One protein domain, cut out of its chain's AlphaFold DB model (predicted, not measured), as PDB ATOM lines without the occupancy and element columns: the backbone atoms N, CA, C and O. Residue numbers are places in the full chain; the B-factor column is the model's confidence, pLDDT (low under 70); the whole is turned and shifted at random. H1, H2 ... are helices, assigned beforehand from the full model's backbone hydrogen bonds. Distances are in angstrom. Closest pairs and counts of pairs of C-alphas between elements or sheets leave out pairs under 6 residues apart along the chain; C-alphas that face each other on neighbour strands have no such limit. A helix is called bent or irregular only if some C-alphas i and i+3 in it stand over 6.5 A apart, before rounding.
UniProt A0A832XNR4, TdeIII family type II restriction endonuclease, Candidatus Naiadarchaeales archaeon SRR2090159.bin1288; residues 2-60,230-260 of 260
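Overview. This is residues 2 to 60 and 230 to 260 of the 260 residues of the protein "TdeIII family type II restriction endonuclease" of Candidatus Naiadarchaeales archaeon SRR2090159.bin1288 (UniProt A0A832XNR4). A loose rod of helices: H1 crosses H4a, the first arm of the bent helix H4, along one half of the length, and H3 folds back from the far end, where small H2 sits, to pack on H4b with residues 43 to 47 and on H1 with residues 53 to 57. The 90 printed residues have four named helices, H1 to H4 in order, class all helix; radius of gyration of the C-alphas 15.9 A, spans 51 by 21 by 17 A.

Arrangement. Start at H4, residues 231 to 258, assigned as one helix by its hydrogen bonds but bent, with C-alphas 245 and 248 7.4 A apart; arms H4a, 231 to 245, and H4b, 248 to 258, stand at a steep tilt of 62 degrees. H1, residues 5 to 25, touches H4a with residues 8 to 16 alone; the closest C-alphas, Ala 12 and Ser 242, are 5.9 A apart. H3, residues 42 to 57, touches H4b, closest C-alphas Lys 43 and Glu 258 at 5.7 A, and H1, Ala 18 and Thr 57 at 6.7 A. H1, H3 and H4b form an up-and-down bundle, each running against the one before. In H1, H3, H4a and H4b every O i to N i+4 pair is within hydrogen-bond range. H2, residues 34 to 37, is close but not clearly touching H3.

Along the chain. Find C-alpha 5 at (133.657, 84.797, 210.714); H1 runs 30.1 A from there. H4b ends at C-alpha 258, (120.880, 119.133, 221.346).

Size, cuts and confidence. Residues 61 to 229 are cut out, leaving C-alphas 60 and 230 21.2 A apart. Residues 29 to 31 have pLDDT under 70.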
ATOM      1  N   ALA A   2     139.133  85.998 202.123       81.62
ATOM      2  CA  ALA A   2     138.218  86.770 202.947       81.62
ATOM      3  C   ALA A   2     138.477  86.573 204.456       81.62
ATOM      4  O   ALA A   2     139.004  85.535 204.885       81.62
ATOM      5  N   LEU A   3     138.078  87.557 205.260       92.94
ATOM      6  CA  LEU A   3     138.083  87.481 206.715       92.94
ATOM      7  C   LEU A   3     137.220  86.311 207.191       92.94
ATOM      8  O   LEU A   3     136.071  86.141 206.785       92.94
ATOM      9  N   THR A   4     137.754  85.519 208.119       94.50
ATOM     10  CA  THR A   4     136.966  84.465 208.773       94.50
ATOM     11  C   THR A   4     135.854  85.070 209.634       94.50
ATOM     12  O   THR A   4     136.023  86.156 210.187       94.50
ATOM     13  N   ASN A   5     134.752  84.341 209.841       94.62
ATOM     14  CA  ASN A   5     133.657  84.797 210.714       94.62
ATOM     15  C   ASN A   5     134.153  85.190 212.113       94.62
ATOM     16  O   ASN A   5     133.771  86.231 212.634       94.62
ATOM     17  N   LYS A   6     135.095  84.420 212.672       94.94
ATOM     18  CA  LYS A   6     135.727  84.743 213.955       94.94
ATOM     19  C   LYS A   6     136.455  86.094 213.923       94.94
ATOM     20  O   LYS A   6     136.318  86.885 214.848       94.94
ATOM     21  N   GLN A   7     137.213  86.382 212.861       95.75
ATOM     22  CA  GLN A   7     137.865  87.689 212.712       95.75
ATOM     23  C   GLN A   7     136.837  88.812 212.567       95.75
ATOM     24  O   GLN A   7     136.999  89.848 213.204       95.75
ATOM     25  N   LYS A   8     135.771  88.605 211.781       96.94
ATOM     26  CA  LYS A   8     134.678  89.579 211.626       96.94
ATOM     27  C   LYS A   8     134.034  89.915 212.979       96.94
ATOM     28  O   LYS A   8     133.880  91.089 213.304       96.94
ATOM     29  N   GLU A   9     133.749  88.907 213.803       96.69
ATOM     30  CA  GLU A   9     133.203  89.077 215.158       96.69
ATOM     31  C   GLU A   9     134.152  89.842 216.095       96.69
ATOM     32  O   GLU A   9     133.729  90.769 216.790       96.69
ATOM     33  N   GLU A  10     135.442  89.492 216.109       97.06
ATOM     34  CA  GLU A  10     136.430  90.179 216.948       97.06
ATOM     35  C   GLU A  10     136.641  91.638 216.503       97.06
ATOM     36  O   GLU A  10     136.730  92.532 217.346       97.06
ATOM     37  N   ILE A  11     136.654  91.911 215.194       97.12
ATOM     38  CA  ILE A  11     136.744  93.276 214.650       97.12
ATOM     39  C   ILE A  11     135.492  94.081 215.013       97.12
ATOM     40  O   ILE A  11     135.615  95.207 215.499       97.12
ATOM     41  N   ALA A  12     134.297  93.503 214.855       96.69
ATOM     42  CA  ALA A  12     133.046  94.145 215.256       96.69
ATOM     43  C   ALA A  12     133.054  94.508 216.749       96.69
ATOM     44  O   ALA A  12     132.615  95.593 217.135       96.69
ATOM     45  N   LYS A  13     133.612  93.632 217.596       95.94
ATOM     46  CA  LYS A  13     133.797  93.912 219.022       95.94
ATOM     47  C   LYS A  13     134.751  95.086 219.259       95.94
ATOM     48  O   LYS A  13     134.401  95.978 220.024       95.94
ATOM     49  N   ILE A  14     135.901  95.136 218.578       95.19
ATOM     50  CA  ILE A  14     136.853  96.260 218.676       95.19
ATOM     51  C   ILE A  14     136.169  97.592 218.323       95.19
ATOM     52  O   ILE A  14     136.336  98.580 219.041       95.19
ATOM     53  N   ILE A  15     135.381  97.620 217.242       94.50
ATOM     54  CA  ILE A  15     134.641  98.815 216.803       94.50
ATOM     55  C   ILE A  15     133.600  99.217 217.854       94.50
ATOM     56  O   ILE A  15     133.542 100.383 218.258       94.50
ATOM     57  N   LYS A  16     132.798  98.251 218.317       92.81
ATOM     58  CA  LYS A  16     131.744  98.482 219.308       92.81
ATOM     59  C   LYS A  16     132.313  99.011 220.620       92.81
ATOM     60  O   LYS A  16     131.853 100.042 221.097       92.81
ATOM     61  N   ASP A  17     133.334  98.360 221.167       92.69
ATOM     62  CA  ASP A  17     133.941  98.743 222.443       92.69
ATOM     63  C   ASP A  17     134.542 100.156 222.368       92.69
ATOM     64  O   ASP A  17     134.348 100.958 223.287       92.69
ATOM     65  N   ALA A  18     135.202 100.502 221.255       91.69
ATOM     66  CA  ALA A  18     135.762 101.835 221.046       91.69
ATOM     67  C   ALA A  18     134.667 102.916 221.021       91.69
ATOM     68  O   ALA A  18     134.761 103.918 221.737       91.69
ATOM     69  N   LEU A  19     133.602 102.705 220.241       90.69
ATOM     70  CA  LEU A  19     132.525 103.685 220.097       90.69
ATOM     71  C   LEU A  19     131.643 103.777 221.343       90.69
ATOM     72  O   LEU A  19     131.360 104.881 221.796       90.69
ATOM     73  N   THR A  20     131.265 102.654 221.958       89.19
ATOM     74  CA  THR A  20     130.505 102.654 223.215       89.19
ATOM     75  C   THR A  20     131.285 103.335 224.340       89.19
ATOM     76  O   THR A  20     130.699 104.096 225.109       89.19
ATOM     77  N   THR A  21     132.601 103.120 224.434       89.12
ATOM     78  CA  THR A  21     133.437 103.852 225.399       89.12
ATOM     79  C   THR A  21     133.399 105.349 225.112       89.12
ATOM     80  O   THR A  21     133.099 106.131 226.011       89.12
ATOM     81  N   LYS A  22     133.600 105.756 223.851       90.12
ATOM     82  CA  LYS A  22     133.562 107.172 223.465       90.12
ATOM     83  C   LYS A  22     132.214 107.828 223.758       90.12
ATOM     84  O   LYS A  22     132.203 108.966 224.212       90.12
ATOM     85  N   LEU A  23     131.102 107.127 223.536       87.25
ATOM     86  CA  LEU A  23     129.752 107.605 223.848       87.25
ATOM     87  C   LEU A  23     129.564 107.893 225.342       87.25
ATOM     88  O   LEU A  23     128.963 108.904 225.699       87.25
ATOM     89  N   LYS A  24     130.108 107.028 226.206       86.44
ATOM     90  CA  LYS A  24     130.017 107.164 227.667       86.44
ATOM     91  C   LYS A  24     130.919 108.260 228.222       86.44
ATOM     92  O   LYS A  24     130.533 108.931 229.167       86.44
ATOM     93  N   THR A  25     132.111 108.427 227.655       86.62
ATOM     94  CA  THR A  25     133.128 109.355 228.172       86.62
ATOM     95  C   THR A  25     133.185 110.674 227.405       86.62
ATOM     96  O   THR A  25     134.120 111.451 227.598       86.62
ATOM     97  N   TYR A  26     132.289 110.911 226.442       84.38
ATOM     98  CA  TYR A  26     132.277 112.173 225.715       84.38
ATOM     99  C   TYR A  26     131.786 113.289 226.631       84.38
ATOM    100  O   TYR A  26     130.619 113.323 227.016       84.38
ATOM    101  N   GLU A  27     132.685 114.226 226.900       78.50
ATOM    102  CA  GLU A  27     132.384 115.487 227.555       78.50
ATOM    103  C   GLU A  27     132.608 116.637 226.579       78.50
ATOM    104  O   GLU A  27     133.524 116.623 225.746       78.50
ATOM    105  N   LEU A  28     131.759 117.653 226.690       74.69
ATOM    106  CA  LEU A  28     131.870 118.867 225.901       74.69
ATOM    107  C   LEU A  28     132.978 119.750 226.489       74.69
ATOM    108  O   LEU A  28     132.754 120.545 227.396       74.69
ATOM    109  N   VAL A  29     134.202 119.584 225.991       63.72
ATOM    110  CA  VAL A  29     135.358 120.361 226.460       63.72
ATOM    111  C   VAL A  29     135.490 121.656 225.657       63.72
ATOM    112  O   VAL A  29     135.626 121.623 224.433       63.72
ATOM    113  N   GLY A  30     135.493 122.798 226.355       61.62
ATOM    114  CA  GLY A  30     135.738 124.118 225.758       61.62
ATOM    115  C   GLY A  30     134.566 124.647 224.925       61.62
ATOM    116  O   GLY A  30     134.744 124.968 223.750       61.62
ATOM    117  N   ASP A  31     133.374 124.725 225.531       63.28
ATOM    118  CA  ASP A  31     132.116 125.114 224.862       63.28
ATOM    119  C   ASP A  31     132.145 126.545 224.299       63.28
ATOM    120  O   ASP A  31     131.511 126.830 223.289       63.28
ATOM    121  N   VAL A  32     132.945 127.436 224.895       70.19
ATOM    122  CA  VAL A  32     133.029 128.828 224.446       70.19
ATOM    123  C   VAL A  32     133.882 128.919 223.182       70.19
ATOM    124  O   VAL A  32     135.116 128.892 223.228       70.19
ATOM    125  N   LYS A  33     133.221 129.083 222.034       83.31
ATOM    126  CA  LYS A  33     133.844 129.342 220.728       83.31
ATOM    127  C   LYS A  33     133.344 130.685 220.189       83.31
ATOM    128  O   LYS A  33     132.563 130.700 219.238       83.31
ATOM    129  N   PRO A  34     133.836 131.829 220.711       88.06
ATOM    130  CA  PRO A  34     133.215 133.145 220.517       88.06
ATOM    131  C   PRO A  34     133.036 133.560 219.056       88.06
ATOM    132  O   PRO A  34     132.067 134.238 218.717       88.06
ATOM    133  N   PHE A  35     133.976 133.174 218.194       91.38
ATOM    134  CA  PHE A  35     133.906 133.442 216.760       91.38
ATOM    135  C   PHE A  35     132.927 132.503 216.045       91.38
ATOM    136  O   PHE A  35     132.168 132.947 215.194       91.38
ATOM    137  N   HIS A  36     132.904 131.221 216.415       88.75
ATOM    138  CA  HIS A  36     132.024 130.235 215.790       88.75
ATOM    139  C   HIS A  36     130.571 130.429 216.222       88.75
ATOM    140  O   HIS A  36     129.688 130.328 215.386       88.75
ATOM    141  N   GLU A  37     130.313 130.769 217.485       88.94
ATOM    142  CA  GLU A  37     128.963 131.019 218.014       88.94
ATOM    143  C   GLU A  37     128.289 132.257 217.410       88.94
ATOM    144  O   GLU A  37     127.066 132.355 217.402       88.94
ATOM    145  N   ARG A  38     129.071 133.202 216.874       92.12
ATOM    146  CA  ARG A  38     128.544 134.343 216.107       92.12
ATOM    147  C   ARG A  38     128.167 133.973 214.671       92.12
ATOM    148  O   ARG A  38     127.436 134.721 214.034       92.12
ATOM    149  N   LEU A  39     128.683 132.854 214.160       91.94
ATOM    150  CA  LEU A  39     128.486 132.397 212.780       91.94
ATOM    151  C   LEU A  39     127.534 131.197 212.679       91.94
ATOM    152  O   LEU A  39     126.836 131.037 211.681       91.94
ATOM    153  N   PHE A  40     127.510 130.341 213.698       90.19
ATOM    154  CA  PHE A  40     126.815 129.062 213.703       90.19
ATOM    155  C   PHE A  40     126.061 128.856 215.011       90.19
ATOM    156  O   PHE A  40     126.464 129.332 216.071       90.19
ATOM    157  N   SER A  41     124.980 128.078 214.948       88.12
ATOM    158  CA  SER A  41     124.236 127.703 216.145       88.12
ATOM    159  C   SER A  41     125.070 126.805 217.063       88.12
ATOM    160  O   SER A  41     125.834 125.953 216.602       88.12
ATOM    161  N   LYS A  42     124.858 126.937 218.379       85.00
ATOM    162  CA  LYS A  42     125.467 126.057 219.392       85.00
ATOM    163  C   LYS A  42     125.212 124.578 219.094       85.00
ATOM    164  O   LYS A  42     126.137 123.778 219.176       85.00
ATOM    165  N   LYS A  43     124.002 124.240 218.627       86.06
ATOM    166  CA  LYS A  43     123.642 122.896 218.147       86.06
ATOM    167  C   LYS A  43     124.650 122.359 217.118       86.06
ATOM    168  O   LYS A  43     125.278 121.332 217.359       86.06
ATOM    169  N   ARG A  44     124.898 123.101 216.031       86.31
ATOM    170  CA  ARG A  44     125.851 122.688 214.981       86.31
ATOM    171  C   ARG A  44     127.283 122.558 215.498       86.31
ATOM    172  O   ARG A  44     128.022 121.671 215.070       86.31
ATOM    173  N   ILE A  45     127.688 123.436 216.416       87.25
ATOM    174  CA  ILE A  45     129.026 123.395 217.026       87.25
ATOM    175  C   ILE A  45     129.211 122.103 217.836       87.25
ATOM    176  O   ILE A  45     130.257 121.457 217.724       87.25
ATOM    177  N   ARG A  46     128.196 121.697 218.606       87.06
ATOM    178  CA  ARG A  46     128.219 120.474 219.423       87.06
ATOM    179  C   ARG A  46     128.201 119.210 218.579       87.06
ATOM    180  O   ARG A  46     129.045 118.347 218.794       87.06
ATOM    181  N   GLU A  47     127.327 119.139 217.577       87.31
ATOM    182  CA  GLU A  47     127.290 118.026 216.616       87.31
ATOM    183  C   GLU A  47     128.653 117.833 215.939       87.31
ATOM    184  O   GLU A  47     129.187 116.725 215.901       87.31
ATOM    185  N   THR A  48     129.268 118.928 215.476       87.75
ATOM    186  CA  THR A  48     130.593 118.892 214.840       87.75
ATOM    187  C   THR A  48     131.676 118.424 215.815       87.75
ATOM    188  O   THR A  48     132.537 117.622 215.454       87.75
ATOM    189  N   SER A  49     131.640 118.906 217.062       88.00
ATOM    190  CA  SER A  49     132.571 118.496 218.119       88.00
ATOM    191  C   SER A  49     132.452 117.002 218.427       88.00
ATOM    192  O   SER A  49     133.457 116.292 218.510       88.00
ATOM    193  N   PHE A  50     131.220 116.510 218.546       88.94
ATOM    194  CA  PHE A  50     130.935 115.104 218.784       88.94
ATOM    195  C   PHE A  50     131.402 114.228 217.617       88.94
ATOM    196  O   PHE A  50     132.178 113.295 217.834       88.94
ATOM    197  N   PHE A  51     131.051 114.587 216.377       88.25
ATOM    198  CA  PHE A  51     131.509 113.882 215.178       88.25
ATOM    199  C   PHE A  51     133.039 113.833 215.085       88.25
ATOM    200  O   PHE A  51     133.615 112.782 214.792       88.25
ATOM    201  N   HIS A  52     133.715 114.948 215.376       88.06
ATOM    202  CA  HIS A  52     135.174 114.987 215.420       88.06
ATOM    203  C   HIS A  52     135.728 114.019 216.477       88.06
ATOM    204  O   HIS A  52     136.670 113.282 216.199       88.06
ATOM    205  N   SER A  53     135.109 113.954 217.656       87.62
ATOM    206  CA  SER A  53     135.488 113.020 218.724       87.62
ATOM    207  C   SER A  53     135.310 111.546 218.337       87.62
ATOM    208  O   SER A  53     136.158 110.702 218.640       87.62
ATOM    209  N   CYS A  54     134.220 111.215 217.645       88.56
ATOM    210  CA  CYS A  54     134.019 109.879 217.088       88.56
ATOM    211  C   CYS A  54     135.059 109.573 216.002       88.56
ATOM    212  O   CYS A  54     135.644 108.493 215.997       88.56
ATOM    213  N   SER A  55     135.357 110.542 215.134       86.94
ATOM    214  CA  SER A  55     136.346 110.394 214.060       86.94
ATOM    215  C   SER A  55     137.761 110.152 214.593       86.94
ATOM    216  O   SER A  55     138.490 109.341 214.034       86.94
ATOM    217  N   THR A  56     138.161 110.803 215.690       85.88
ATOM    218  CA  THR A  56     139.463 110.539 216.330       85.88
ATOM    219  C   THR A  56     139.510 109.176 217.019       85.88
ATOM    220  O   THR A  56     140.570 108.552 217.061       85.88
ATOM    221  N   THR A  57     138.366 108.681 217.502       87.69
ATOM    222  CA  THR A  57     138.225 107.313 218.034       87.69
ATOM    223  C   THR A  57     138.373 106.272 216.926       87.69
ATOM    224  O   THR A  57     139.098 105.293 217.095       87.69
ATOM    225  N   ILE A  58     137.781 106.527 215.753       87.38
ATOM    226  CA  ILE A  58     138.004 105.776 214.501       87.38
ATOM    227  C   ILE A  58     139.319 106.241 213.840       87.38
ATOM    228  O   ILE A  58     139.431 106.480 212.639       87.38
ATOM    229  N   GLY A  59     140.338 106.438 214.671       88.25
ATOM    230  CA  GLY A  59     141.644 106.928 214.275       88.25
ATOM    231  C   GLY A  59     142.646 105.805 214.039       88.25
ATOM    232  O   GLY A  59     142.333 104.614 214.020       88.25
ATOM    233  N   VAL A  60     143.906 106.213 213.909       90.06
ATOM    234  CA  VAL A  60     145.045 105.333 213.613       90.06
ATOM    235  C   VAL A  60     145.125 104.140 214.576       90.06
ATOM    236  O   VAL A  60     145.284 103.010 214.120       90.06
ATOM    237  N   ASP A 230     139.889  90.472 199.026       96.38
ATOM    238  CA  ASP A 230     138.551  90.814 199.534       96.38
ATOM    239  C   ASP A 230     138.498  91.199 201.022       96.38
ATOM    240  O   ASP A 230     137.430  91.384 201.603       96.38
ATOM    241  N   THR A 231     139.665  91.376 201.654       97.75
ATOM    242  CA  THR A 231     139.749  91.778 203.067       97.75
ATOM    243  C   THR A 231     139.201  93.184 203.285       97.75
ATOM    244  O   THR A 231     138.615  93.461 204.330       97.75
ATOM    245  N   TYR A 232     139.416  94.095 202.334       97.56
ATOM    246  CA  TYR A 232     138.905  95.458 202.449       97.56
ATOM    247  C   TYR A 232     137.382  95.513 202.402       97.56
ATOM    248  O   TYR A 232     136.770  96.162 203.242       97.56
ATOM    249  N   GLU A 233     136.781  94.800 201.457       97.19
ATOM    250  CA  GLU A 233     135.337  94.703 201.292       97.19
ATOM    251  C   GLU A 233     134.691  94.084 202.537       97.19
ATOM    252  O   GLU A 233     133.793  94.682 203.123       97.19
ATOM    253  N   ASP A 234     135.241  92.972 203.037       97.81
ATOM    254  CA  ASP A 234     134.776  92.362 204.285       97.81
ATOM    255  C   ASP A 234     134.864  93.315 205.486       97.81
ATOM    256  O   ASP A 234     134.027  93.268 206.389       97.81
ATOM    257  N   LEU A 235     135.899  94.160 205.542       97.56
ATOM    258  CA  LEU A 235     136.011  95.176 206.584       97.56
ATOM    259  C   LEU A 235     134.896  96.209 206.469       97.56
ATOM    260  O   LEU A 235     134.302  96.548 207.491       97.56
ATOM    261  N   LEU A 236     134.601  96.698 205.264       97.38
ATOM    262  CA  LEU A 236     133.510  97.650 205.052       97.38
ATOM    263  C   LEU A 236     132.172  97.068 205.528       97.38
ATOM    264  O   LEU A 236     131.468  97.744 206.280       97.38
ATOM    265  N   ASP A 237     131.893  95.802 205.212       97.81
ATOM    266  CA  ASP A 237     130.688  95.101 205.672       97.81
ATOM    267  C   ASP A 237     130.617  95.038 207.207       97.81
ATOM    268  O   ASP A 237     129.592  95.352 207.817       97.81
ATOM    269  N   VAL A 238     131.730  94.702 207.872       97.50
ATOM    270  CA  VAL A 238     131.794  94.656 209.344       97.50
ATOM    271  C   VAL A 238     131.563  96.037 209.967       97.50
ATOM    272  O   VAL A 238     130.889  96.150 211.000       97.50
ATOM    273  N   PHE A 239     132.107  97.099 209.364       96.00
ATOM    274  CA  PHE A 239     131.872  98.477 209.804       96.00
ATOM    275  C   PHE A 239     130.406  98.883 209.613       96.00
ATOM    276  O   PHE A 239     129.825  99.480 210.524       96.00
ATOM    277  N   GLU A 240     129.787  98.523 208.488       96.38
ATOM    278  CA  GLU A 240     128.374  98.788 208.216       96.38
ATOM    279  C   GLU A 240     127.466  98.079 209.232       96.38
ATOM    280  O   GLU A 240     126.602  98.706 209.853       96.38
ATOM    281  N   GLU A 241     127.683  96.783 209.469       96.00
ATOM    282  CA  GLU A 241     126.914  96.008 210.447       96.00
ATOM    283  C   GLU A 241     127.080  96.530 211.879       96.00
ATOM    284  O   GLU A 241     126.112  96.592 212.647       96.00
ATOM    285  N   SER A 242     128.300  96.920 212.253       94.75
ATOM    286  CA  SER A 242     128.580  97.525 213.559       94.75
ATOM    287  C   SER A 242     127.882  98.880 213.695       94.75
ATOM    288  O   SER A 242     127.286  99.161 214.736       94.75
ATOM    289  N   GLY A 243     127.880  99.690 212.631       93.19
ATOM    290  CA  GLY A 243     127.164 100.964 212.568       93.19
ATOM    291  C   GLY A 243     125.653 100.798 212.742       93.19
ATOM    292  O   GLY A 243     125.057 101.497 213.559       93.19
ATOM    293  N   LYS A 244     125.038  99.813 212.070       94.12
ATOM    294  CA  LYS A 244     123.607  99.480 212.233       94.12
ATOM    295  C   LYS A 244     123.247  99.131 213.679       94.12
ATOM    296  O   LYS A 244     122.176  99.501 214.150       94.12
ATOM    297  N   LYS A 245     124.134  98.434 214.398       92.12
ATOM    298  CA  LYS A 245     123.927  98.063 215.811       92.12
ATOM    299  C   LYS A 245     124.084  99.250 216.769       92.12
ATOM    300  O   LYS A 245     123.478  99.234 217.834       92.12
ATOM    301  N   LEU A 246     124.891 100.247 216.404       91.25
ATOM    302  CA  LEU A 246     125.193 101.425 217.225       91.25
ATOM    303  C   LEU A 246     124.325 102.648 216.900       91.25
ATOM    304  O   LEU A 246     124.391 103.634 217.630       91.25
ATOM    305  N   SER A 247     123.525 102.608 215.831       89.69
ATOM    306  CA  SER A 247     122.773 103.770 215.336       89.69
ATOM    307  C   SER A 247     121.891 104.404 216.410       89.69
ATOM    308  O   SER A 247     121.980 105.606 216.637       89.69
ATOM    309  N   LYS A 248     121.123 103.588 217.142       90.75
ATOM    310  CA  LYS A 248     120.248 104.057 218.227       90.75
ATOM    311  C   LYS A 248     121.022 104.755 219.343       90.75
ATOM    312  O   LYS A 248     120.574 105.786 219.836       90.75
ATOM    313  N   ASP A 249     122.182 104.222 219.726       89.06
ATOM    314  CA  ASP A 249     123.010 104.800 220.790       89.06
ATOM    315  C   ASP A 249     123.649 106.125 220.339       89.06
ATOM    316  O   ASP A 249     123.717 107.087 221.108       89.06
ATOM    317  N   LEU A 250     124.083 106.198 219.074       87.56
ATOM    318  CA  LEU A 250     124.618 107.416 218.458       87.56
ATOM    319  C   LEU A 250     123.546 108.512 218.364       87.56
ATOM    320  O   LEU A 250     123.795 109.645 218.773       87.56
ATOM    321  N   GLU A 251     122.350 108.173 217.879       88.06
ATOM    322  CA  GLU A 251     121.209 109.092 217.789       88.06
ATOM    323  C   GLU A 251     120.766 109.581 219.171       88.06
ATOM    324  O   GLU A 251     120.543 110.777 219.364       88.06
ATOM    325  N   ALA A 252     120.692 108.684 220.159       89.62
ATOM    326  CA  ALA A 252     120.370 109.051 221.533       89.62
ATOM    327  C   ALA A 252     121.369 110.075 222.091       89.62
ATOM    328  O   ALA A 252     120.952 111.066 222.694       89.62
ATOM    329  N   LYS A 253     122.674 109.889 221.835       87.06
ATOM    330  CA  LYS A 253     123.699 110.837 222.283       87.06
ATOM    331  C   LYS A 253     123.594 112.182 221.571       87.06
ATOM    332  O   LYS A 253     123.700 113.212 222.224       87.06
ATOM    333  N   ILE A 254     123.345 112.198 220.261       85.81
ATOM    334  CA  ILE A 254     123.136 113.449 219.515       85.81
ATOM    335  C   ILE A 254     121.944 114.220 220.102       85.81
ATOM    336  O   ILE A 254     122.089 115.392 220.441       85.81
ATOM    337  N   ASN A 255     120.815 113.548 220.339       87.06
ATOM    338  CA  ASN A 255     119.620 114.157 220.930       87.06
ATOM    339  C   ASN A 255     119.848 114.703 222.353       87.06
ATOM    340  O   ASN A 255     119.221 115.685 222.745       87.06
ATOM    341  N   GLU A 256     120.720 114.073 223.148       86.88
ATOM    342  CA  GLU A 256     121.145 114.590 224.456       86.88
ATOM    343  C   GLU A 256     121.909 115.916 224.303       86.88
ATOM    344  O   GLU A 256     121.606 116.889 224.992       86.88
ATOM    345  N   LEU A 257     122.848 115.985 223.354       83.38
ATOM    346  CA  LEU A 257     123.678 117.169 223.102       83.38
ATOM    347  C   LEU A 257     122.890 118.366 222.552       83.38
ATOM    348  O   LEU A 257     123.278 119.519 222.766       83.38
ATOM    349  N   GLU A 258     121.789 118.102 221.849       76.44
ATOM    350  CA  GLU A 258     120.880 119.133 221.346       76.44
ATOM    351  C   GLU A 258     120.110 119.860 222.455       76.44
ATOM    352  O   GLU A 258     119.702 121.001 222.250       76.44
ATOM    353  N   LYS A 259     119.906 119.213 223.609       78.25
ATOM    354  CA  LYS A 259     119.128 119.755 224.738       78.25
ATOM    355  C   LYS A 259     119.948 120.617 225.703       78.25
ATOM    356  O   LYS A 259     119.357 121.263 226.567       78.25
ATOM    357  N   LEU A 260     121.277 120.577 225.593       70.69
ATOM    358  CA  LEU A 260     122.204 121.427 226.354       70.69
ATOM    359  C   LEU A 260     122.191 122.873 225.835       70.69
ATOM    360  O   LEU A 260     122.915 123.730 226.381       70.69
TER     361      LEU A 260